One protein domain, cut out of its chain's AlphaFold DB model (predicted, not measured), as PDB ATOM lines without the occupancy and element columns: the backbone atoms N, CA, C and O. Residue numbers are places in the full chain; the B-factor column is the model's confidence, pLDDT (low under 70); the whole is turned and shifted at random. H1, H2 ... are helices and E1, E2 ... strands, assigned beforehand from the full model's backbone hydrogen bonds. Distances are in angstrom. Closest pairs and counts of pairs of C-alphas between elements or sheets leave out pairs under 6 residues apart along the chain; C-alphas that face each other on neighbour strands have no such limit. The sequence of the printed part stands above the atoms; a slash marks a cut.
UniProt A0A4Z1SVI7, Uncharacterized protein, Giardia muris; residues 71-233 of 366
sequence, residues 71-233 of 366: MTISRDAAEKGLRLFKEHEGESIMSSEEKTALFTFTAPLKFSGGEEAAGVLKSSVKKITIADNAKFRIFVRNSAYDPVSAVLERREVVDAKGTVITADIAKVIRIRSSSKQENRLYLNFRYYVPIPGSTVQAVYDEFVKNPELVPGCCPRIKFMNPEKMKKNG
ATOM      1  N   MET A  71      14.128 -24.555  -6.778       65.81
ATOM      2  CA  MET A  71      12.905 -23.810  -6.501       65.81
ATOM      3  C   MET A  71      13.129 -22.805  -5.371       65.81
ATOM      4  O   MET A  71      12.748 -21.648  -5.532       65.81
ATOM      5  N   THR A  72      13.823 -23.198  -4.297       71.19
ATOM      6  CA  THR A  72      14.223 -22.298  -3.201       71.19
ATOM      7  C   THR A  72      15.084 -21.142  -3.710       71.19
ATOM      8  O   THR A  72      14.705 -19.987  -3.562       71.19
ATOM      9  N   ILE A  73      16.156 -21.414  -4.462       66.50
ATOM     10  CA  ILE A  73      17.019 -20.350  -5.015       66.50
ATOM     11  C   ILE A  73      16.238 -19.384  -5.921       66.50
ATOM     12  O   ILE A  73      16.504 -18.177  -5.962       66.50
ATOM     13  N   SER A  74      15.292 -19.906  -6.704       68.50
ATOM     14  CA  SER A  74      14.449 -19.080  -7.566       68.50
ATOM     15  C   SER A  74      13.471 -18.225  -6.767       68.50
ATOM     16  O   SER A  74      13.279 -17.055  -7.112       68.50
ATOM     17  N   ARG A  75      12.889 -18.791  -5.704       74.31
ATOM     18  CA  ARG A  75      12.036 -18.093  -4.742       74.31
ATOM     19  C   ARG A  75      12.804 -16.956  -4.081       74.31
ATOM     20  O   ARG A  75      12.380 -15.815  -4.231       74.31
ATOM     21  N   ASP A  76      13.980 -17.215  -3.518       74.19
ATOM     22  CA  ASP A  76      14.810 -16.201  -2.851       74.19
ATOM     23  C   ASP A  76      15.187 -15.056  -3.805       74.19
ATOM     24  O   ASP A  76      15.174 -13.870  -3.462       74.19
ATOM     25  N   ALA A  77      15.506 -15.394  -5.060       71.62
ATOM     26  CA  ALA A  77      15.806 -14.400  -6.083       71.62
ATOM     27  C   ALA A  77      14.583 -13.539  -6.438       71.62
ATOM     28  O   ALA A  77      14.733 -12.334  -6.672       71.62
ATOM     29  N   ALA A  78      13.393 -14.140  -6.491       76.88
ATOM     30  CA  ALA A  78      12.144 -13.427  -6.714       76.88
ATOM     31  C   ALA A  78      11.781 -12.555  -5.498       76.88
ATOM     32  O   ALA A  78      11.463 -11.382  -5.691       76.88
ATOM     33  N   GLU A  79      11.885 -13.079  -4.270       82.00
ATOM     34  CA  GLU A  79      11.697 -12.353  -2.998       82.00
ATOM     35  C   GLU A  79      12.571 -11.106  -2.941       82.00
ATOM     36  O   GLU A  79      12.073  -9.987  -2.786       82.00
ATOM     37  N   LYS A  80      13.873 -11.268  -3.189       80.19
ATOM     38  CA  LYS A  80      14.808 -10.144  -3.272       80.19
ATOM     39  C   LYS A  80      14.398  -9.140  -4.353       80.19
ATOM     40  O   LYS A  80      14.516  -7.933  -4.150       80.19
ATOM     41  N   GLY A  81      13.928  -9.621  -5.503       78.00
ATOM     42  CA  GLY A  81      13.452  -8.780  -6.601       78.00
ATOM     43  C   GLY A  81      12.229  -7.936  -6.234       78.00
ATOM     44  O   GLY A  81      12.193  -6.753  -6.574       78.00
ATOM     45  N   LEU A  82      11.256  -8.519  -5.527       84.56
ATOM     46  CA  LEU A  82      10.074  -7.807  -5.038       84.56
ATOM     47  C   LEU A  82      10.446  -6.788  -3.959       84.56
ATOM     48  O   LEU A  82       9.972  -5.655  -4.012       84.56
ATOM     49  N   ARG A  83      11.320  -7.158  -3.017       85.31
ATOM     50  CA  ARG A  83      11.781  -6.251  -1.957       85.31
ATOM     51  C   ARG A  83      12.427  -4.991  -2.537       85.31
ATOM     52  O   ARG A  83      11.982  -3.887  -2.247       85.31
ATOM     53  N   LEU A  84      13.373  -5.164  -3.464       82.56
ATOM     54  CA  LEU A  84      14.015  -4.051  -4.176       82.56
ATOM     55  C   LEU A  84      13.016  -3.205  -4.981       82.56
ATOM     56  O   LEU A  84      13.223  -2.010  -5.175       82.56
ATOM     57  N   PHE A  85      11.947  -3.812  -5.505       83.50
ATOM     58  CA  PHE A  85      10.894  -3.058  -6.179       83.50
ATOM     59  C   PHE A  85      10.129  -2.172  -5.189       83.50
ATOM     60  O   PHE A  85       9.978  -0.981  -5.463       83.50
ATOM     61  N   LYS A  86       9.708  -2.721  -4.042       85.75
ATOM     62  CA  LYS A  86       9.007  -1.984  -2.974       85.75
ATOM     63  C   LYS A  86       9.831  -0.792  -2.474       85.75
ATOM     64  O   LYS A  86       9.313   0.320  -2.464       85.75
ATOM     65  N   GLU A  87      11.127  -0.993  -2.226       83.31
ATOM     66  CA  GLU A  87      12.079   0.047  -1.789       83.31
ATOM     67  C   GLU A  87      12.218   1.232  -2.776       83.31
ATOM     68  O   GLU A  87      12.576   2.340  -2.381       83.31
ATOM     69  N   HIS A  88      11.934   1.041  -4.071       72.25
ATOM     70  CA  HIS A  88      12.172   2.035  -5.130       72.25
ATOM     71  C   HIS A  88      10.886   2.613  -5.754       72.25
ATOM     72  O   HIS A  88      10.810   2.744  -6.984       72.25
ATOM     73  N   GLU A  89       9.927   3.018  -4.909       71.94
ATOM     74  CA  GLU A  89       8.563   3.518  -5.226       71.94
ATOM     75  C   GLU A  89       7.517   2.426  -5.491       71.94
ATOM     76  O   GLU A  89       6.367   2.743  -5.812       71.94
ATOM     77  N   GLY A  90       7.888   1.150  -5.354       78.75
ATOM     78  CA  GLY A  90       7.000   0.027  -5.639       78.75
ATOM     79  C   GLY A  90       5.735   0.041  -4.794       78.75
ATOM     80  O   GLY A  90       4.674  -0.232  -5.336       78.75
ATOM     81  N   GLU A  91       5.796   0.449  -3.525       83.00
ATOM     82  CA  GLU A  91       4.602   0.528  -2.667       83.00
ATOM     83  C   GLU A  91       3.555   1.505  -3.206       83.00
ATOM     84  O   GLU A  91       2.381   1.160  -3.313       83.00
ATOM     85  N   SER A  92       3.989   2.684  -3.658       83.81
ATOM     86  CA  SER A  92       3.098   3.689  -4.250       83.81
ATOM     87  C   SER A  92       2.476   3.249  -5.579       83.81
ATOM     88  O   SER A  92       1.485   3.834  -6.013       83.81
ATOM     89  N   ILE A  93       3.111   2.292  -6.267       85.31
ATOM     90  CA  ILE A  93       2.600   1.664  -7.487       85.31
ATOM     91  C   ILE A  93       1.621   0.560  -7.092       85.31
ATOM     92  O   ILE A  93       0.530   0.505  -7.639       85.31
ATOM     93  N   MET A  94       1.985  -0.278  -6.120       87.88
ATOM     94  CA  MET A  94       1.185  -1.413  -5.656       87.88
ATOM     95  C   MET A  94      -0.146  -1.006  -5.025       87.88
ATOM     96  O   MET A  94      -1.089  -1.787  -5.058       87.88
ATOM     97  N   SER A  95      -0.243   0.209  -4.489       86.44
ATOM     98  CA  SER A  95      -1.474   0.749  -3.911       86.44
ATOM     99  C   SER A  95      -2.454   1.350  -4.929       86.44
ATOM    100  O   SER A  95      -3.481   1.885  -4.526       86.44
ATOM    101  N   SER A  96      -2.163   1.297  -6.235       84.25
ATOM    102  CA  SER A  96      -2.979   1.932  -7.275       84.25
ATOM    103  C   SER A  96      -3.273   0.978  -8.432       84.25
ATOM    104  O   SER A  96      -2.377   0.313  -8.954       84.25
ATOM    105  N   GLU A  97      -4.533   0.948  -8.868       81.88
ATOM    106  CA  GLU A  97      -4.944   0.222 -10.078       81.88
ATOM    107  C   GLU A  97      -4.554   0.966 -11.363       81.88
ATOM    108  O   GLU A  97      -4.265   0.346 -12.383       81.88
ATOM    109  N   GLU A  98      -4.495   2.299 -11.300       83.44
ATOM    110  CA  GLU A  98      -4.167   3.170 -12.434       83.44
ATOM    111  C   GLU A  98      -2.672   3.151 -12.767       83.44
ATOM    112  O   GLU A  98      -2.258   3.296 -13.923       83.44
ATOM    113  N   LYS A  99      -1.826   2.975 -11.747       86.69
ATOM    114  CA  LYS A  99      -0.387   2.830 -11.950       86.69
ATOM    115  C   LYS A  99      -0.080   1.429 -12.445       86.69
ATOM    116  O   LYS A  99      -0.712   0.451 -12.070       86.69
ATOM    117  N   THR A 100       0.958   1.324 -13.266       88.06
ATOM    118  CA  THR A 100       1.369   0.045 -13.845       88.06
ATOM    119  C   THR A 100       2.770  -0.340 -13.404       88.06
ATOM    120  O   THR A 100       3.668   0.496 -13.275       88.06
ATOM    121  N   ALA A 101       2.974  -1.637 -13.213       89.31
ATOM    122  CA  ALA A 101       4.285  -2.245 -13.066       89.31
ATOM    123  C   ALA A 101       4.594  -3.073 -14.313       89.31
ATOM    124  O   ALA A 101       3.716  -3.682 -14.913       89.31
ATOM    125  N   LEU A 102       5.857  -3.120 -14.717       88.38
ATOM    126  CA  LEU A 102       6.303  -4.008 -15.781       88.38
ATOM    127  C   LEU A 102       6.775  -5.324 -15.164       88.38
ATOM    128  O   LEU A 102       7.873  -5.376 -14.608       88.38
ATOM    129  N   PHE A 103       5.975  -6.376 -15.291       88.75
ATOM    130  CA  PHE A 103       6.383  -7.737 -14.963       88.75
ATOM    131  C   PHE A 103       7.266  -8.296 -16.075       88.75
ATOM    132  O   PHE A 103       6.995  -8.151 -17.269       88.75
ATOM    133  N   THR A 104       8.362  -8.928 -15.676       86.50
ATOM    134  CA  THR A 104       9.295  -9.601 -16.574       86.50
ATOM    135  C   THR A 104       9.412 -11.050 -16.171       86.50
ATOM    136  O   THR A 104       9.766 -11.326 -15.030       86.50
ATOM    137  N   PHE A 105       9.225 -11.942 -17.133       83.94
ATOM    138  CA  PHE A 105       9.428 -13.375 -16.968       83.94
ATOM    139  C   PHE A 105      10.597 -13.826 -17.833       83.94
ATOM    140  O   PHE A 105      10.683 -13.441 -18.997       83.94
ATOM    141  N   THR A 106      11.514 -14.626 -17.290       77.62
ATOM    142  CA  THR A 106      12.637 -15.197 -18.056       77.62
ATOM    143  C   THR A 106      12.775 -16.694 -17.800       77.62
ATOM    144  O   THR A 106      12.875 -17.087 -16.638       77.62
ATOM    145  N   ALA A 107      12.891 -17.485 -18.875       69.75
ATOM    146  CA  ALA A 107      13.137 -18.932 -18.833       69.75
ATOM    147  C   ALA A 107      14.456 -19.352 -19.552       69.75
ATOM    148  O   ALA A 107      14.849 -18.718 -20.542       69.75
ATOM    149  N   PRO A 108      15.176 -20.388 -19.061       57.97
ATOM    150  CA  PRO A 108      16.441 -20.886 -19.636       57.97
ATOM    151  C   PRO A 108      16.307 -21.889 -20.828       57.97
ATOM    152  O   PRO A 108      15.294 -22.549 -20.992       57.97
ATOM    153  N   LEU A 109      17.381 -22.007 -21.637       47.94
ATOM    154  CA  LEU A 109      17.585 -22.590 -22.988       47.94
ATOM    155  C   LEU A 109      17.145 -24.041 -23.215       47.94
ATOM    156  O   LEU A 109      16.548 -24.319 -24.250       47.94
ATOM    157  N   LYS A 110      17.475 -24.981 -22.323       45.75
ATOM    158  CA  LYS A 110      17.328 -26.425 -22.595       45.75
ATOM    159  C   LYS A 110      15.906 -26.978 -22.384       45.75
ATOM    160  O   LYS A 110      15.730 -28.181 -22.489       45.75
ATOM    161  N   PHE A 111      14.930 -26.103 -22.142       46.97
ATOM    162  CA  PHE A 111      13.494 -26.418 -22.045       46.97
ATOM    163  C   PHE A 111      12.656 -25.451 -22.905       46.97
ATOM    164  O   PHE A 111      11.537 -25.088 -22.558       46.97
ATOM    165  N   SER A 112      13.279 -24.915 -23.960       51.28
ATOM    166  CA  SER A 112      12.678 -23.964 -24.900       51.28
ATOM    167  C   SER A 112      12.902 -24.412 -26.346       51.28
ATOM    168  O   SER A 112      13.337 -23.640 -27.204       51.28
ATOM    169  N   GLY A 113      12.619 -25.684 -26.621       57.62
ATOM    170  CA  GLY A 113      12.068 -26.075 -27.910       57.62
ATOM    171  C   GLY A 113      10.877 -25.172 -28.244       57.62
ATOM    172  O   GLY A 113      10.244 -24.590 -27.358       57.62
ATOM    173  N   GLY A 114      10.620 -24.961 -29.534       66.00
ATOM    174  CA  GLY A 114       9.657 -23.944 -29.955       66.00
ATOM    175  C   GLY A 114       8.261 -24.131 -29.342       66.00
ATOM    176  O   GLY A 114       7.690 -23.164 -28.839       66.00
ATOM    177  N   GLU A 115       7.782 -25.376 -29.278       70.50
ATOM    178  CA  GLU A 115       6.514 -25.770 -28.637       70.50
ATOM    179  C   GLU A 115       6.488 -25.496 -27.127       70.50
ATOM    180  O   GLU A 115       5.508 -24.983 -26.591       70.50
ATOM    181  N   GLU A 116       7.593 -25.756 -26.429       76.25
ATOM    182  CA  GLU A 116       7.684 -25.532 -24.985       76.25
ATOM    183  C   GLU A 116       7.600 -24.039 -24.666       76.25
ATOM    184  O   GLU A 116       6.875 -23.653 -23.756       76.25
ATOM    185  N   ALA A 117       8.260 -23.179 -25.455       79.00
ATOM    186  CA  ALA A 117       8.185 -21.726 -25.292       79.00
ATOM    187  C   ALA A 117       6.757 -21.182 -25.489       79.00
ATOM    188  O   ALA A 117       6.323 -20.296 -24.745       79.00
ATOM    189  N   ALA A 118       6.021 -21.720 -26.464       85.50
ATOM    190  CA  ALA A 118       4.620 -21.380 -26.688       85.50
ATOM    191  C   ALA A 118       3.722 -21.884 -25.542       85.50
ATOM    192  O   ALA A 118       2.865 -21.143 -25.057       85.50
ATOM    193  N   GLY A 119       3.963 -23.104 -25.051       84.19
ATOM    194  CA  GLY A 119       3.302 -23.662 -23.871       84.19
ATOM    195  C   GLY A 119       3.535 -22.826 -22.612       84.19
ATOM    196  O   GLY A 119       2.575 -22.491 -21.920       84.19
ATOM    197  N   VAL A 120       4.781 -22.400 -22.361       81.56
ATOM    198  CA  VAL A 120       5.123 -21.492 -21.252       81.56
ATOM    199  C   VAL A 120       4.292 -20.227 -21.341       81.56
ATOM    200  O   VAL A 120       3.680 -19.841 -20.353       81.56
ATOM    201  N   LEU A 121       4.273 -19.586 -22.515       87.69
ATOM    202  CA  LEU A 121       3.559 -18.333 -22.718       87.69
ATOM    203  C   LEU A 121       2.070 -18.485 -22.392       87.69
ATOM    204  O   LEU A 121       1.532 -17.660 -21.660       87.69
ATOM    205  N   LYS A 122       1.420 -19.545 -22.893       88.69
ATOM    206  CA  LYS A 122       0.004 -19.827 -22.618       88.69
ATOM    207  C   LYS A 122      -0.247 -20.024 -21.122       88.69
ATOM    208  O   LYS A 122      -1.095 -19.348 -20.544       88.69
ATOM    209  N   SER A 123       0.525 -20.901 -20.483       85.81
ATOM    210  CA  SER A 123       0.353 -21.246 -19.068       85.81
ATOM    211  C   SER A 123       0.665 -20.084 -18.127       85.81
ATOM    212  O   SER A 123       0.008 -19.927 -17.099       85.81
ATOM    213  N   SER A 124       1.665 -19.265 -18.459       86.00
ATOM    214  CA  SER A 124       2.095 -18.157 -17.612       86.00
ATOM    215  C   SER A 124       1.223 -16.918 -17.792       86.00
ATOM    216  O   SER A 124       0.875 -16.280 -16.806       86.00
ATOM    217  N   VAL A 125       0.829 -16.567 -19.019       89.75
ATOM    218  CA  VAL A 125      -0.005 -15.378 -19.261       89.75
ATOM    219  C   VAL A 125      -1.411 -15.551 -18.693       89.75
ATOM    220  O   VAL A 125      -1.934 -14.593 -18.135       89.75
ATOM    221  N   LYS A 126      -1.960 -16.772 -18.685       90.31
ATOM    222  CA  LYS A 126      -3.256 -17.084 -18.053       90.31
ATOM    223  C   LYS A 126      -3.326 -16.731 -16.560       90.31
ATOM    224  O   LYS A 126      -4.408 -16.628 -15.998       90.31
ATOM    225  N   LYS A 127      -2.177 -16.531 -15.915       88.69
ATOM    226  CA  LYS A 127      -2.045 -16.169 -14.497       88.69
ATOM    227  C   LYS A 127      -1.814 -14.674 -14.263       88.69
ATOM    228  O   LYS A 127      -1.602 -14.249 -13.133       88.69
ATOM    229  N   ILE A 128      -1.772 -13.877 -15.327       89.75
ATOM    230  CA  ILE A 128      -1.426 -12.459 -15.275       89.75
ATOM    231  C   ILE A 128      -2.618 -11.650 -15.762       89.75
ATOM    232  O   ILE A 128      -3.140 -11.906 -16.839       89.75
ATOM    233  N   THR A 129      -3.001 -10.635 -14.997       91.38
ATOM    234  CA  THR A 129      -3.916  -9.590 -15.459       91.38
ATOM    235  C   THR A 129      -3.113  -8.521 -16.182       91.38
ATOM    236  O   THR A 129      -2.277  -7.851 -15.570       91.38
ATOM    237  N   ILE A 130      -3.340  -8.353 -17.483       89.62
ATOM    238  CA  ILE A 130      -2.649  -7.320 -18.259       89.62
ATOM    239  C   ILE A 130      -3.328  -5.968 -18.016       89.62
ATOM    240  O   ILE A 130      -4.540  -5.887 -17.844       89.62
ATOM    241  N   ALA A 131      -2.535  -4.897 -17.953       88.88
ATOM    242  CA  ALA A 131      -3.081  -3.548 -17.863       88.88
ATOM    243  C   ALA A 131      -3.785  -3.156 -19.170       88.88
ATOM    244  O   ALA A 131      -3.320  -3.493 -20.263       88.88
ATOM    245  N   ASP A 132      -4.869  -2.393 -19.070       83.75
ATOM    246  CA  ASP A 132      -5.648  -2.000 -20.241       83.75
ATOM    247  C   ASP A 132      -4.791  -1.216 -21.247       83.75
ATOM    248  O   ASP A 132      -3.940  -0.397 -20.886       83.75
ATOM    249  N   ASN A 133      -4.999  -1.485 -22.540       79.62
ATOM    250  CA  ASN A 133      -4.262  -0.868 -23.652       79.62
ATOM    251  C   ASN A 133      -2.728  -1.059 -23.606       79.62
ATOM    252  O   ASN A 133      -1.975  -0.353 -24.290       79.62
ATOM    253  N   ALA A 134      -2.234  -2.008 -22.808       81.69
ATOM    254  CA  ALA A 134      -0.812  -2.277 -22.688       81.69
ATOM    255  C   ALA A 134      -0.260  -3.071 -23.877       81.69
ATOM    256  O   ALA A 134      -0.889  -3.984 -24.405       81.69
ATOM    257  N   LYS A 135       0.989  -2.768 -24.255       84.19
ATOM    258  CA  LYS A 135       1.733  -3.556 -25.245       84.19
ATOM    259  C   LYS A 135       2.673  -4.538 -24.571       84.19
ATOM    260  O   LYS A 135       3.550  -4.147 -23.796       84.19
ATOM    261  N   PHE A 136       2.544  -5.795 -24.960       82.75
ATOM    262  CA  PHE A 136       3.369  -6.907 -24.522       82.75
ATOM    263  C   PHE A 136       4.589  -7.045 -25.440       82.75
ATOM    264  O   PHE A 136       4.520  -6.803 -26.650       82.75
ATOM    265  N   ARG A 137       5.747  -7.409 -24.887       89.25
ATOM    266  CA  ARG A 137       6.952  -7.679 -25.693       89.25
ATOM    267  C   ARG A 137       7.485  -9.053 -25.377       89.25
ATOM    268  O   ARG A 137       7.854  -9.297 -24.234       89.25
ATOM    269  N   ILE A 138       7.617  -9.885 -26.400       89.12
ATOM    270  CA  ILE A 138       8.147 -11.244 -26.295       89.12
ATOM    271  C   ILE A 138       9.469 -11.293 -27.037       89.12
ATOM    272  O   ILE A 138       9.554 -10.919 -28.200       89.12
ATOM    273  N   PHE A 139      10.515 -11.734 -26.364       86.12
ATOM    274  CA  PHE A 139      11.841 -11.935 -26.917       86.12
ATOM    275  C   PHE A 139      12.111 -13.428 -26.944       86.12
ATOM    276  O   PHE A 139      12.154 -14.073 -25.894       86.12
ATOM    277  N   VAL A 140      12.294 -13.957 -28.149       82.50
ATOM    278  CA  VAL A 140      12.453 -15.391 -28.390       82.50
ATOM    279  C   VAL A 140      13.585 -15.653 -29.367       82.50
ATOM    280  O   VAL A 140      13.887 -14.823 -30.229       82.50
ATOM    281  N   ARG A 141      14.232 -16.810 -29.253       77.12
ATOM    282  CA  ARG A 141      15.170 -17.291 -30.276       77.12
ATOM    283  C   ARG A 141      14.447 -17.626 -31.580       77.12
ATOM    284  O   ARG A 141      13.240 -17.834 -31.588       77.12
ATOM    285  N   ASN A 142      15.209 -17.730 -32.672       77.19
ATOM    286  CA  ASN A 142      14.667 -18.088 -33.987       77.19
ATOM    287  C   ASN A 142      13.837 -19.382 -33.951       77.19
ATOM    288  O   ASN A 142      12.741 -19.390 -34.490       77.19
ATOM    289  N   SER A 143      14.308 -20.423 -33.256       77.06
ATOM    290  CA  SER A 143      13.617 -21.719 -33.139       77.06
ATOM    291  C   SER A 143      12.266 -21.662 -32.416       77.06
ATOM    292  O   SER A 143      11.457 -22.564 -32.573       77.06
ATOM    293  N   ALA A 144      12.029 -20.625 -31.611       81.25
ATOM    294  CA  ALA A 144      10.789 -20.431 -30.866       81.25
ATOM    295  C   ALA A 144       9.917 -19.315 -31.453       81.25
ATOM    296  O   ALA A 144       8.836 -19.059 -30.937       81.25
ATOM    297  N   TYR A 145      10.374 -18.637 -32.508       86.44
ATOM    298  CA  TYR A 145       9.618 -17.537 -33.089       86.44
ATOM    299  C   TYR A 145       8.330 -18.021 -33.736       86.44
ATOM    300  O   TYR A 145       7.273 -17.526 -33.367       86.44
ATOM    301  N   ASP A 146       8.409 -18.979 -34.664       88.88
ATOM    302  CA  ASP A 146       7.227 -19.397 -35.423       88.88
ATOM    303  C   ASP A 146       6.165 -20.043 -34.510       88.88
ATOM    304  O   ASP A 146       5.013 -19.625 -34.593       88.88
ATOM    305  N   PRO A 147       6.505 -20.932 -33.550       89.69
ATOM    306  CA  PRO A 147       5.509 -21.488 -32.626       89.69
ATOM    307  C   PRO A 147       4.867 -20.445 -31.704       89.69
ATOM    308  O   PRO A 147       3.658 -20.465 -31.487       89.69
ATOM    309  N   VAL A 148       5.648 -19.487 -31.190       89.19
ATOM    310  CA  VAL A 148       5.111 -18.405 -30.346       89.19
ATOM    311  C   VAL A 148       4.232 -17.450 -31.154       89.19
ATOM    312  O   VAL A 148       3.189 -17.018 -30.669       89.19
ATOM    313  N   SER A 149       4.623 -17.126 -32.385       90.56
ATOM    314  CA  SER A 149       3.788 -16.346 -33.299       90.56
ATOM    315  C   SER A 149       2.491 -17.084 -33.632       90.56
ATOM    316  O   SER A 149       1.423 -16.484 -33.541       90.56
ATOM    317  N   ALA A 150       2.560 -18.387 -33.913       91.62
ATOM    318  CA  ALA A 150       1.401 -19.199 -34.261       91.62
ATOM    319  C   ALA A 150       0.349 -19.231 -33.142       91.62
ATOM    320  O   ALA A 150      -0.832 -19.056 -33.428       91.62
ATOM    321  N   VAL A 151       0.740 -19.386 -31.869       92.69
ATOM    322  CA  VAL A 151      -0.240 -19.382 -30.760       92.69
ATOM    323  C   VAL A 151      -0.894 -18.014 -30.532       92.69
ATOM    324  O   VAL A 151      -2.035 -17.956 -30.077       92.69
ATOM    325  N   LEU A 152      -0.216 -16.910 -30.873       92.44
ATOM    326  CA  LEU A 152      -0.809 -15.565 -30.842       92.44
ATOM    327  C   LEU A 152      -1.775 -15.348 -32.014       92.44
ATOM    328  O   LEU A 152      -2.855 -14.791 -31.831       92.44
ATOM    329  N   GLU A 153      -1.408 -15.803 -33.214       92.06
ATOM    330  CA  GLU A 153      -2.258 -15.743 -34.412       92.06
ATOM    331  C   GLU A 153      -3.524 -16.594 -34.249       92.06
ATOM    332  O   GLU A 153      -4.621 -16.155 -34.593       92.06
ATOM    333  N   ARG A 154      -3.385 -17.774 -33.635       93.38
ATOM    334  CA  ARG A 154      -4.487 -18.685 -33.295       93.38
ATOM    335  C   ARG A 154      -5.296 -18.260 -32.070       93.38
ATOM    336  O   ARG A 154      -6.240 -18.958 -31.718       93.38
ATOM    337  N   ARG A 155      -4.968 -17.123 -31.438       92.25
ATOM    338  CA  ARG A 155      -5.696 -16.577 -30.276       92.25
ATOM    339  C   ARG A 155      -5.717 -17.513 -29.059       92.25
ATOM    340  O   ARG A 155      -6.652 -17.489 -28.268       92.25
ATOM    341  N   GLU A 156      -4.678 -18.326 -28.891       94.19
ATOM    342  CA  GLU A 156      -4.595 -19.326 -27.817       94.19
ATOM    343  C   GLU A 156      -3.995 -18.774 -26.515       94.19
ATOM    344  O   GLU A 156      -4.045 -19.429 -25.474       94.19
ATOM    345  N   VAL A 157      -3.381 -17.590 -26.563       92.75
ATOM    346  CA  VAL A 157      -2.820 -16.928 -25.382       92.75
ATOM    347  C   VAL A 157      -3.891 -16.020 -24.794       92.75
ATOM    348  O   VAL A 157      -4.295 -15.048 -25.424       92.75
ATOM    349  N   VAL A 158      -4.334 -16.336 -23.581       93.81
ATOM    350  CA  VAL A 158      -5.395 -15.612 -22.877       93.81
ATOM    351  C   VAL A 158      -4.885 -15.222 -21.498       93.81
ATOM    352  O   VAL A 158      -4.197 -16.018 -20.857       93.81
ATOM    353  N   ASP A 159      -5.170 -13.997 -21.069       92.62
ATOM    354  CA  ASP A 159      -4.786 -13.494 -19.751       92.62
ATOM    355  C   ASP A 159      -5.754 -13.948 -18.638       92.62
ATOM    356  O   ASP A 159      -6.747 -14.632 -18.896       92.62
ATOM    357  N   ALA A 160      -5.472 -13.586 -17.384       90.31
ATOM    358  CA  ALA A 160      -6.297 -13.992 -16.241       90.31
ATOM    359  C   ALA A 160      -7.741 -13.452 -16.282       90.31
ATOM    360  O   ALA A 160      -8.628 -14.040 -15.666       90.31
ATOM    361  N   LYS A 161      -7.992 -12.356 -17.013       90.56
ATOM    362  CA  LYS A 161      -9.326 -11.764 -17.204       90.56
ATOM    363  C   LYS A 161     -10.073 -12.341 -18.412       90.56
ATOM    364  O   LYS A 161     -11.207 -11.943 -18.662       90.56
ATOM    365  N   GLY A 162      -9.466 -13.255 -19.169       90.25
ATOM    366  CA  GLY A 162     -10.045 -13.762 -20.414       90.25
ATOM    367  C   GLY A 162      -9.692 -12.924 -21.648       90.25
ATOM    368  O   GLY A 162     -10.212 -13.186 -22.732       90.25
ATOM    369  N   THR A 163      -8.801 -11.938 -21.522       90.31
ATOM    370  CA  THR A 163      -8.364 -11.105 -22.646       90.31
ATOM    371  C   THR A 163      -7.479 -11.920 -23.575       90.31
ATOM    372  O   THR A 163      -6.433 -12.433 -23.173       90.31
ATOM    373  N   VAL A 164      -7.877 -12.016 -24.841       91.94
ATOM    374  CA  VAL A 164      -7.089 -12.690 -25.877       91.94
ATOM    375  C   VAL A 164      -5.899 -11.822 -26.266       91.94
ATOM    376  O   VAL A 164      -6.059 -10.667 -26.657       91.94
ATOM    377  N   ILE A 165      -4.700 -12.395 -26.211       90.12
ATOM    378  CA  ILE A 165      -3.454 -11.724 -26.568       90.12
ATOM    379  C   ILE A 165      -3.115 -12.031 -28.020       90.12
ATOM    380  O   ILE A 165      -2.658 -13.117 -28.369       90.12
ATOM    381  N   THR A 166      -3.336 -11.038 -28.866       87.00
ATOM    382  CA  THR A 166      -3.110 -11.082 -30.310       87.00
ATOM    383  C   THR A 166      -1.783 -10.419 -30.699       87.00
ATOM    384  O   THR A 166      -1.107  -9.787 -29.880       87.00
ATOM    385  N   ALA A 167      -1.381 -10.542 -31.967       80.00
ATOM    386  CA  ALA A 167      -0.122  -9.983 -32.478       80.00
ATOM    387  C   ALA A 167      -0.052  -8.436 -32.459       80.00
ATOM    388  O   ALA A 167       1.036  -7.858 -32.454       80.00
ATOM    389  N   ASP A 168      -1.193  -7.744 -32.435       80.75
ATOM    390  CA  ASP A 168      -1.286  -6.287 -32.275       80.75
ATOM    391  C   ASP A 168      -1.074  -5.834 -30.817       80.75
ATOM    392  O   ASP A 168      -0.515  -4.754 -30.582       80.75
ATOM    393  N   ILE A 169      -1.418  -6.691 -29.849       82.25
ATOM    394  CA  ILE A 169      -1.169  -6.490 -28.413       82.25
ATOM    395  C   ILE A 169       0.262  -6.916 -28.053       82.25
ATOM    396  O   ILE A 169       0.960  -6.226 -27.300       82.25
ATOM    397  N   ALA A 170       0.736  -8.030 -28.620       87.25
ATOM    398  CA  ALA A 170       2.026  -8.634 -28.317       87.25
ATOM    399  C   ALA A 170       3.002  -8.611 -29.493       87.25
ATOM    400  O   ALA A 170       2.859  -9.313 -30.489       87.25
ATOM    401  N   LYS A 171       4.102  -7.874 -29.315       88.75
ATOM    402  CA  LYS A 171       5.200  -7.868 -30.280       88.75
ATOM    403  C   LYS A 171       6.185  -8.997 -29.990       88.75
ATOM    404  O   LYS A 171       6.936  -8.917 -29.014       88.75
ATOM    405  N   VAL A 172       6.259  -9.974 -30.891       88.56
ATOM    406  CA  VAL A 172       7.307 -11.005 -30.892       88.56
ATOM    407  C   VAL A 172       8.573 -10.465 -31.559       88.56
ATOM    408  O   VAL A 172       8.546  -9.874 -32.638       88.56
ATOM    409  N   ILE A 173       9.711 -10.623 -30.893       86.69
ATOM    410  CA  ILE A 173      11.008 -10.096 -31.303       86.69
ATOM    411  C   ILE A 173      11.999 -11.252 -31.336       86.69
ATOM    412  O   ILE A 173      12.338 -11.827 -30.300       86.69
ATOM    413  N   ARG A 174      12.520 -11.536 -32.534       82.25
ATOM    414  CA  ARG A 174      13.628 -12.479 -32.708       82.25
ATOM    415  C   ARG A 174      14.886 -11.929 -32.052       82.25
ATOM    416  O   ARG A 174      15.369 -10.842 -32.387       82.25
ATOM    417  N   ILE A 175      15.452 -12.708 -31.147       72.25
ATOM    418  CA  ILE A 175      16.785 -12.485 -30.609       72.25
ATOM    419  C   ILE A 175      17.762 -12.905 -31.707       72.25
ATOM    420  O   ILE A 175      17.949 -14.090 -31.968       72.25
ATOM    421  N   ARG A 176      18.359 -11.922 -32.392       60.25
ATOM    422  CA  ARG A 176      19.364 -12.196 -33.428       60.25
ATOM    423  C   ARG A 176      20.597 -12.828 -32.788       60.25
ATOM    424  O   ARG A 176      21.197 -12.219 -31.898       60.25
ATOM    425  N   SER A 177      21.012 -13.984 -33.300       53.19
ATOM    426  CA  SER A 177      22.363 -14.504 -33.097       53.19
ATOM    427  C   SER A 177      23.342 -13.456 -33.624       53.19
ATOM    428  O   SER A 177      23.274 -13.076 -34.792       53.19
ATOM    429  N   SER A 178      24.192 -12.902 -32.764       48.59
ATOM    430  CA  SER A 178      25.201 -11.930 -33.186       48.59
ATOM    431  C   SER A 178      26.581 -12.531 -32.986       48.59
ATOM    432  O   SER A 178      26.849 -13.064 -31.913       48.59
ATOM    433  N   SER A 179      27.467 -12.355 -33.965       40.50
ATOM    434  CA  SER A 179      28.861 -12.817 -33.926       40.50
ATOM    435  C   SER A 179      29.741 -12.120 -32.876       40.50
ATOM    436  O   SER A 179      30.910 -12.451 -32.758       40.50
ATOM    437  N   LYS A 180      29.218 -11.129 -32.133       40.88
ATOM    438  CA  LYS A 180      29.968 -10.340 -31.131       40.88
ATOM    439  C   LYS A 180      29.258 -10.189 -29.779       40.88
ATOM    440  O   LYS A 180      29.593  -9.301 -29.000       40.88
ATOM    441  N   GLN A 181      28.245 -11.005 -29.487       42.09
ATOM    442  CA  GLN A 181      27.606 -11.018 -28.166       42.09
ATOM    443  C   GLN A 181      27.367 -12.446 -27.694       42.09
ATOM    444  O   GLN A 181      26.229 -12.907 -27.620       42.09
ATOM    445  N   GLU A 182      28.455 -13.076 -27.269       40.16
ATOM    446  CA  GLU A 182      28.470 -14.247 -26.382       40.16
ATOM    447  C   GLU A 182      27.532 -14.051 -25.168       40.16
ATOM    448  O   GLU A 182      26.866 -14.974 -24.723       40.16
ATOM    449  N   ASN A 183      27.310 -12.803 -24.735       39.94
ATOM    450  CA  ASN A 183      26.396 -12.447 -23.641       39.94
ATOM    451  C   ASN A 183      24.889 -12.681 -23.900       39.94
ATOM    452  O   ASN A 183      24.086 -12.511 -22.979       39.94
ATOM    453  N   ARG A 184      24.464 -12.997 -25.132       43.16
ATOM    454  CA  ARG A 184      23.036 -13.180 -25.485       43.16
ATOM    455  C   ARG A 184      22.648 -14.610 -25.835       43.16
ATOM    456  O   ARG A 184      21.459 -14.863 -26.015       43.16
ATOM    457  N   LEU A 185      23.598 -15.546 -25.806       42.47
ATOM    458  CA  LEU A 185      23.319 -16.983 -25.869       42.47
ATOM    459  C   LEU A 185      22.459 -17.468 -24.678       42.47
ATOM    460  O   LEU A 185      21.976 -18.593 -24.680       42.47
ATOM    461  N   TYR A 186      22.187 -16.620 -23.684       45.25
ATOM    462  CA  TYR A 186      21.465 -17.007 -22.468       45.25
ATOM    463  C   TYR A 186      20.050 -16.419 -22.343       45.25
ATOM    464  O   TYR A 186      19.347 -16.736 -21.385       45.25
ATOM    465  N   LEU A 187      19.617 -15.564 -23.278       51.16
ATOM    466  CA  LEU A 187      18.242 -15.049 -23.339       51.16
ATOM    467  C   LEU A 187      17.459 -15.890 -24.349       51.16
ATOM    468  O   LEU A 187      17.716 -15.793 -25.546       51.16
ATOM    469  N   ASN A 188      16.546 -16.739 -23.870       64.88
ATOM    470  CA  ASN A 188      15.903 -17.765 -24.708       64.88
ATOM    471  C   ASN A 188      14.437 -17.462 -24.930       64.88
ATOM    472  O   ASN A 188      14.013 -17.264 -26.065       64.88
ATOM    473  N   PHE A 189      13.714 -17.324 -23.825       76.31
ATOM    474  CA  PHE A 189      12.355 -16.832 -23.795       76.31
ATOM    475  C   PHE A 189      12.253 -15.812 -22.669       76.31
ATOM    476  O   PHE A 189      12.574 -16.087 -21.506       76.31
ATOM    477  N   ARG A 190      11.860 -14.597 -23.030       82.19
ATOM    478  CA  ARG A 190      11.572 -13.541 -22.074       82.19
ATOM    479  C   ARG A 190      10.393 -12.744 -22.567       82.19
ATOM    480  O   ARG A 190      10.411 -12.300 -23.707       82.19
ATOM    481  N   TYR A 191       9.452 -12.447 -21.688       87.38
ATOM    482  CA  TYR A 191       8.448 -11.445 -21.996       87.38
ATOM    483  C   TYR A 191       8.368 -10.362 -20.936       87.38
ATOM    484  O   TYR A 191       8.799 -10.532 -19.794       87.38
ATOM    485  N   TYR A 192       7.840  -9.229 -21.377       89.62
ATOM    486  CA  TYR A 192       7.582  -8.047 -20.583       89.62
ATOM    487  C   TYR A 192       6.110  -7.683 -20.734       89.62
ATOM    488  O   TYR A 192       5.644  -7.481 -21.861       89.62
ATOM    489  N   VAL A 193       5.420  -7.561 -19.607       90.31
ATOM    490  CA  VAL A 193       3.987  -7.271 -19.540       90.31
ATOM    491  C   VAL A 193       3.706  -6.173 -18.536       90.31
ATOM    492  O   VAL A 193       4.102  -6.290 -17.376       90.31
ATOM    493  N   PRO A 194       3.083  -5.074 -18.969       90.88
ATOM    494  CA  PRO A 194       2.524  -4.110 -18.042       90.88
ATOM    495  C   PRO A 194       1.312  -4.727 -17.340       90.88
ATOM    496  O   PRO A 194       0.405  -5.228 -18.001       90.88
ATOM    497  N   ILE A 195       1.317  -4.687 -16.015       92.31
ATOM    498  CA  ILE A 195       0.233  -5.152 -15.148       92.31
ATOM    499  C   ILE A 195      -0.223  -3.990 -14.259       92.31
ATOM    500  O   ILE A 195       0.606  -3.115 -13.963       92.31
ATOM    501  N   PRO A 196      -1.489  -3.952 -13.816       92.50
ATOM    502  CA  PRO A 196      -1.932  -2.987 -12.815       92.50
ATOM    503  C   PRO A 196      -1.124  -3.146 -11.526       92.50
ATOM    504  O   PRO A 196      -0.801  -4.267 -11.120       92.50
ATOM    505  N   GLY A 197      -0.792  -2.034 -10.879       90.00
ATOM    506  CA  GLY A 197       0.003  -2.018  -9.658       90.00
ATOM    507  C   GLY A 197      -0.620  -2.863  -8.550       90.00
ATOM    508  O   GLY A 197       0.080  -3.678  -7.944       90.00
ATOM    509  N   SER A 198      -1.943  -2.779  -8.396       91.12
ATOM    510  CA  SER A 198      -2.736  -3.590  -7.460       91.12
ATOM    511  C   SER A 198      -2.556  -5.106  -7.618       91.12
ATOM    512  O   SER A 198      -2.722  -5.855  -6.659       91.12
ATOM    513  N   THR A 199      -2.145  -5.587  -8.797       91.69
ATOM    514  CA  THR A 199      -1.988  -7.026  -9.081       91.69
ATOM    515  C   THR A 199      -0.576  -7.561  -8.830       91.69
ATOM    516  O   THR A 199      -0.359  -8.769  -8.888       91.69
ATOM    517  N   VAL A 200       0.400  -6.696  -8.526       89.56
ATOM    518  CA  VAL A 200       1.817  -7.078  -8.377       89.56
ATOM    519  C   VAL A 200       2.019  -8.167  -7.322       89.56
ATOM    520  O   VAL A 200       2.746  -9.121  -7.585       89.56
ATOM    521  N   GLN A 201       1.386  -8.044  -6.149       88.25
ATOM    522  CA  GLN A 201       1.544  -9.030  -5.073       88.25
ATOM    523  C   GLN A 201       0.911 -10.376  -5.455       88.25
ATOM    524  O   GLN A 201       1.545 -11.410  -5.278       88.25
ATOM    525  N   ALA A 202      -0.279 -10.362  -6.063       88.69
ATOM    526  CA  ALA A 202      -0.945 -11.575  -6.535       88.69
ATOM    527  C   ALA A 202      -0.127 -12.298  -7.619       88.69
ATOM    528  O   ALA A 202       0.110 -13.499  -7.525       88.69
ATOM    529  N   VAL A 203       0.384 -11.557  -8.612       87.62
ATOM    530  CA  VAL A 203       1.266 -12.105  -9.657       87.62
ATOM    531  C   VAL A 203       2.569 -12.628  -9.054       87.62
ATOM    532  O   VAL A 203       3.107 -13.634  -9.502       87.62
ATOM    533  N   TYR A 204       3.110 -11.962  -8.041       85.38
ATOM    534  CA  TYR A 204       4.290 -12.454  -7.352       85.38
ATOM    535  C   TYR A 204       4.016 -13.792  -6.648       85.38
ATOM    536  O   TYR A 204       4.717 -14.769  -6.910       85.38
ATOM    537  N   ASP A 205       2.975 -13.855  -5.818       84.44
ATOM    538  CA  ASP A 205       2.635 -15.043  -5.033       84.44
ATOM    539  C   ASP A 205       2.342 -16.247  -5.935       84.44
ATOM    540  O   ASP A 205       2.842 -17.346  -5.687       84.44
ATOM    541  N   GLU A 206       1.602 -16.026  -7.021       82.06
ATOM    542  CA  GLU A 206       1.214 -17.061  -7.978       82.06
ATOM    543  C   GLU A 206       2.428 -17.734  -8.636       82.06
ATOM    544  O   GLU A 206       2.466 -18.953  -8.811       82.06
ATOM    545  N   PHE A 207       3.461 -16.962  -8.972       78.19
ATOM    546  CA  PHE A 207       4.645 -17.491  -9.643       78.19
ATOM    547  C   PHE A 207       5.737 -17.978  -8.678       78.19
ATOM    548  O   PHE A 207       6.644 -18.702  -9.093       78.19
ATOM    549  N   VAL A 208       5.666 -17.592  -7.403       74.00
ATOM    550  CA  VAL A 208       6.632 -17.976  -6.364       74.00
ATOM    551  C   VAL A 208       6.197 -19.230  -5.615       74.00
ATOM    552  O   VAL A 208       7.037 -20.073  -5.288       74.00
ATOM    553  N   LYS A 209       4.892 -19.378  -5.366       65.81
ATOM    554  CA  LYS A 209       4.321 -20.558  -4.704       65.81
ATOM    555  C   LYS A 209       4.150 -21.733  -5.665       65.81
ATOM    556  O   LYS A 209       4.302 -22.869  -5.230       65.81
ATOM    557  N   ASN A 210       3.955 -21.468  -6.963       60.44
ATOM    558  CA  ASN A 210       3.800 -22.494  -8.001       60.44
ATOM    559  C   ASN A 210       4.858 -22.375  -9.115       60.44
ATOM    560  O   ASN A 210       4.519 -22.021 -10.250       60.44
ATOM    561  N   PRO A 211       6.146 -22.681  -8.865       55.66
ATOM    562  CA  PRO A 211       7.167 -22.492  -9.891       55.66
ATOM    563  C   PRO A 211       7.154 -23.591 -10.975       55.66
ATOM    564  O   PRO A 211       7.922 -23.520 -11.931       55.66
ATOM    565  N   GLU A 212       6.237 -24.564 -10.893       55.00
ATOM    566  CA  GLU A 212       6.045 -25.660 -11.858       55.00
ATOM    567  C   GLU A 212       5.326 -25.256 -13.157       55.00
ATOM    568  O   GLU A 212       4.710 -26.080 -13.826       55.00
ATOM    569  N   LEU A 213       5.416 -23.988 -13.563       57.28
ATOM    570  CA  LEU A 213       4.884 -23.535 -14.855       57.28
ATOM    571  C   LEU A 213       5.472 -24.314 -16.044       57.28
ATOM    572  O   LEU A 213       4.826 -24.418 -17.083       57.28
ATOM    573  N   VAL A 214       6.679 -24.868 -15.874       49.94
ATOM    574  CA  VAL A 214       7.283 -25.870 -16.757       49.94
ATOM    575  C   VAL A 214       8.123 -26.832 -15.909       49.94
ATOM    576  O   VAL A 214       8.994 -26.363 -15.167       49.94
ATOM    577  N   PRO A 215       7.942 -28.159 -16.030       42.53
ATOM    578  CA  PRO A 215       8.807 -29.133 -15.371       42.53
ATOM    579  C   PRO A 215      10.293 -28.870 -15.674       42.53
ATOM    580  O   PRO A 215      10.706 -28.807 -16.829       42.53
ATOM    581  N   GLY A 216      11.109 -28.676 -14.633       44.88
ATOM    582  CA  GLY A 216      12.551 -28.424 -14.770       44.88
ATOM    583  C   GLY A 216      12.958 -26.965 -15.031       44.88
ATOM    584  O   GLY A 216      14.156 -26.685 -15.141       44.88
ATOM    585  N   CYS A 217      12.007 -26.023 -15.085       51.03
ATOM    586  CA  CYS A 217      12.296 -24.590 -15.141       51.03
ATOM    587  C   CYS A 217      12.042 -23.900 -13.803       51.03
ATOM    588  O   CYS A 217      11.077 -24.191 -13.110       51.03
ATOM    589  N   CYS A 218      12.868 -22.900 -13.505       57.00
ATOM    590  CA  CYS A 218      12.626 -21.964 -12.416       57.00
ATOM    591  C   CYS A 218      12.631 -20.549 -13.011       57.00
ATOM    592  O   CYS A 218      13.699 -20.047 -13.396       57.00
ATOM    593  N   PRO A 219      11.455 -19.937 -13.221       62.22
ATOM    594  CA  PRO A 219      11.375 -18.662 -13.907       62.22
ATOM    595  C   PRO A 219      11.860 -17.513 -13.029       62.22
ATOM    596  O   PRO A 219      11.590 -17.455 -11.833       62.22
ATOM    597  N   ARG A 220      12.551 -16.548 -13.642       69.38
ATOM    598  CA  ARG A 220      12.919 -15.303 -12.953       69.38
ATOM    599  C   ARG A 220      11.881 -14.227 -13.195       69.38
ATOM    600  O   ARG A 220      11.587 -13.912 -14.351       69.38
ATOM    601  N   ILE A 221      11.436 -13.625 -12.099       71.75
ATOM    602  CA  ILE A 221      10.439 -12.562 -12.063       71.75
ATOM    603  C   ILE A 221      11.118 -11.249 -11.689       71.75
ATOM    604  O   ILE A 221      11.971 -11.206 -10.803       71.75
ATOM    605  N   LYS A 222      10.744 -10.164 -12.363       79.12
ATOM    606  CA  LYS A 222      11.135  -8.811 -11.960       79.12
ATOM    607  C   LYS A 222      10.014  -7.826 -12.243       79.12
ATOM    608  O   LYS A 222       9.499  -7.814 -13.358       79.12
ATOM    609  N   PHE A 223       9.732  -6.957 -11.279       81.44
ATOM    610  CA  PHE A 223       8.878  -5.787 -11.461       81.44
ATOM    611  C   PHE A 223       9.734  -4.545 -11.712       81.44
ATOM    612  O   PHE A 223      10.823  -4.387 -11.152       81.44
ATOM    613  N   MET A 224       9.282  -3.671 -12.605       79.94
ATOM    614  CA  MET A 224       9.966  -2.418 -12.922       79.94
ATOM    615  C   MET A 224       8.954  -1.293 -13.106       79.94
ATOM    616  O   MET A 224       7.900  -1.512 -13.692       79.94
ATOM    617  N   ASN A 225       9.304  -0.074 -12.694       80.56
ATOM    618  CA  ASN A 225       8.525   1.115 -13.035       80.56
ATOM    619  C   ASN A 225       8.684   1.421 -14.554       80.56
ATOM    620  O   ASN A 225       9.810   1.691 -15.007       80.56
ATOM    621  N   PRO A 226       7.597   1.403 -15.355       73.31
ATOM    622  CA  PRO A 226       7.646   1.683 -16.792       73.31
ATOM    623  C   PRO A 226       8.218   3.068 -17.128       73.31
ATOM    624  O   PRO A 226       8.902   3.236 -18.143       73.31
ATOM    625  N   GLU A 227       7.987   4.070 -16.279       71.06
ATOM    626  CA  GLU A 227       8.454   5.443 -16.485       71.06
ATOM    627  C   GLU A 227       9.968   5.573 -16.312       71.06
ATOM    628  O   GLU A 227      10.643   6.207 -17.134       71.06
ATOM    629  N   LYS A 228      10.533   4.889 -15.308       67.50
ATOM    630  CA  LYS A 228      11.992   4.787 -15.131       67.50
ATOM    631  C   LYS A 228      12.639   4.100 -16.342       67.50
ATOM    632  O   LYS A 228      13.707   4.517 -16.796       67.50
ATOM    633  N   MET A 229      11.965   3.119 -16.951       62.03
ATOM    634  CA  MET A 229      12.445   2.474 -18.180       62.03
ATOM    635  C   MET A 229      12.398   3.410 -19.402       62.03
ATOM    636  O   MET A 229      13.341   3.412 -20.195       62.03
ATOM    637  N   LYS A 230      11.357   4.247 -19.551       60.25
ATOM    638  CA  LYS A 230      11.270   5.263 -20.625       60.25
ATOM    639  C   LYS A 230      12.389   6.306 -20.518       60.25
ATOM    640  O   LYS A 230      12.982   6.660 -21.540       60.25
ATOM    641  N   LYS A 231      12.722   6.756 -19.302       54.84
ATOM    642  CA  LYS A 231      13.842   7.687 -19.057       54.84
ATOM    643  C   LYS A 231      15.190   7.078 -19.476       54.84
ATOM    644  O   LYS A 231      15.978   7.740 -20.149       54.84
ATOM    645  N   ASN A 232      15.409   5.792 -19.200       47.50
ATOM    646  CA  ASN A 232      16.624   5.083 -19.621       47.50
ATOM    647  C   ASN A 232      16.635   4.712 -21.118       47.50
ATOM    648  O   ASN A 232      17.697   4.697 -21.738       47.50
ATOM    649  N   GLY A 233      15.470   4.478 -21.730       40.75
ATOM    650  CA  GLY A 233      15.325   4.235 -23.170       40.75
ATOM    651  C   GLY A 233      15.535   5.482 -24.038       40.75
ATOM    652  O   GLY A 233      16.022   5.374 -25.160       40.75
TER     653      GLY A 233
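This is residues 71 to 233 of the 366 residues of an uncharacterized protein of Giardia muris (UniProt A0A4Z1SVI7). A twisted sheet of five strands has three helices, H2, H3 and H4, laid along its strands on one face, while the long, kinked helix H1 covers the edge strand E5 beside H4. The short last helix H5 only grazes the sheet, and the loop of residues 178 to 183 sticks out. The 163 printed residues, with five named helices and five named strands, run H1, E1, H2, E2, H3, E3, E4, H4, E5, H5; the sheet's order is E3, E2, E4, E1, E5, mixed, and the class is mixed, helices and strands. The whole is compact, with a radius of gyration of the C-alphas of 15.2 A and spans of 40 by 33 by 32 A.

H1, residues 71 to 94, begins with C-alpha 71 at (12.905, -23.810, -6.501), is 25.3 A long and has a kink of 84 degrees near residue 88. E1, residues 100 to 107, is 22.9 A long. H2 is residues 114 to 125, 16.8 A; E2 is residues 136 to 140; H3 is residues 142 to 153, 17.1 A. E3 is residues 170 to 174, and E4, residues 189 to 196, is 22.7 A long, with C-alpha 189 at (12.355, -16.832, -23.795). H4 is residues 197 to 209, 19.7 A; E5 is residues 220 to 224. H5, residues 226 to 233, ends with C-alpha 233 at (15.325, 4.235, -23.170).

E4 is antiparallel to E1, with N 103 and O 193 at 2.8 A, and to E2, with N 139 and O 190 at 2.7 A. E1 and E5 are antiparallel, with N 104 and O 222 at 2.8 A; E2 and E3 are parallel, with N 173 and O 138 at 2.7 A. E2, H3, E3 form a strand-helix-strand unit, two parallel neighbour strands with a helix between along the chain; E1, H2, E2 and E4, H4, E5 are split units, with another strand between their two in the sheet, and the three crossovers are right-handed. H2 and H3 touch at a steep tilt of 48 degrees, closest at the C-alphas of Gly 114 and Ala 144, 3.8 A. H1 and H4 touch, closest at the C-alphas of Met 94 and Gly 197, 4.2 A. Every O i to N i+4 pair is within hydrogen-bond range in H2 and H5, against 17 of 20 in H1, 6 of 8 in H3 and 7 of 9 in H4.

The C-alphas farthest apart, those of Ser 95 and Ser 179, are 44.8 A apart. The printed part has no cut, and the links H3 to E3 and E3 to E4 are long. The mean pLDDT of the printed part is 76.7; among the residues under 70 are 107 to 114, 176 to 188, 209 to 220 and 228 to 233.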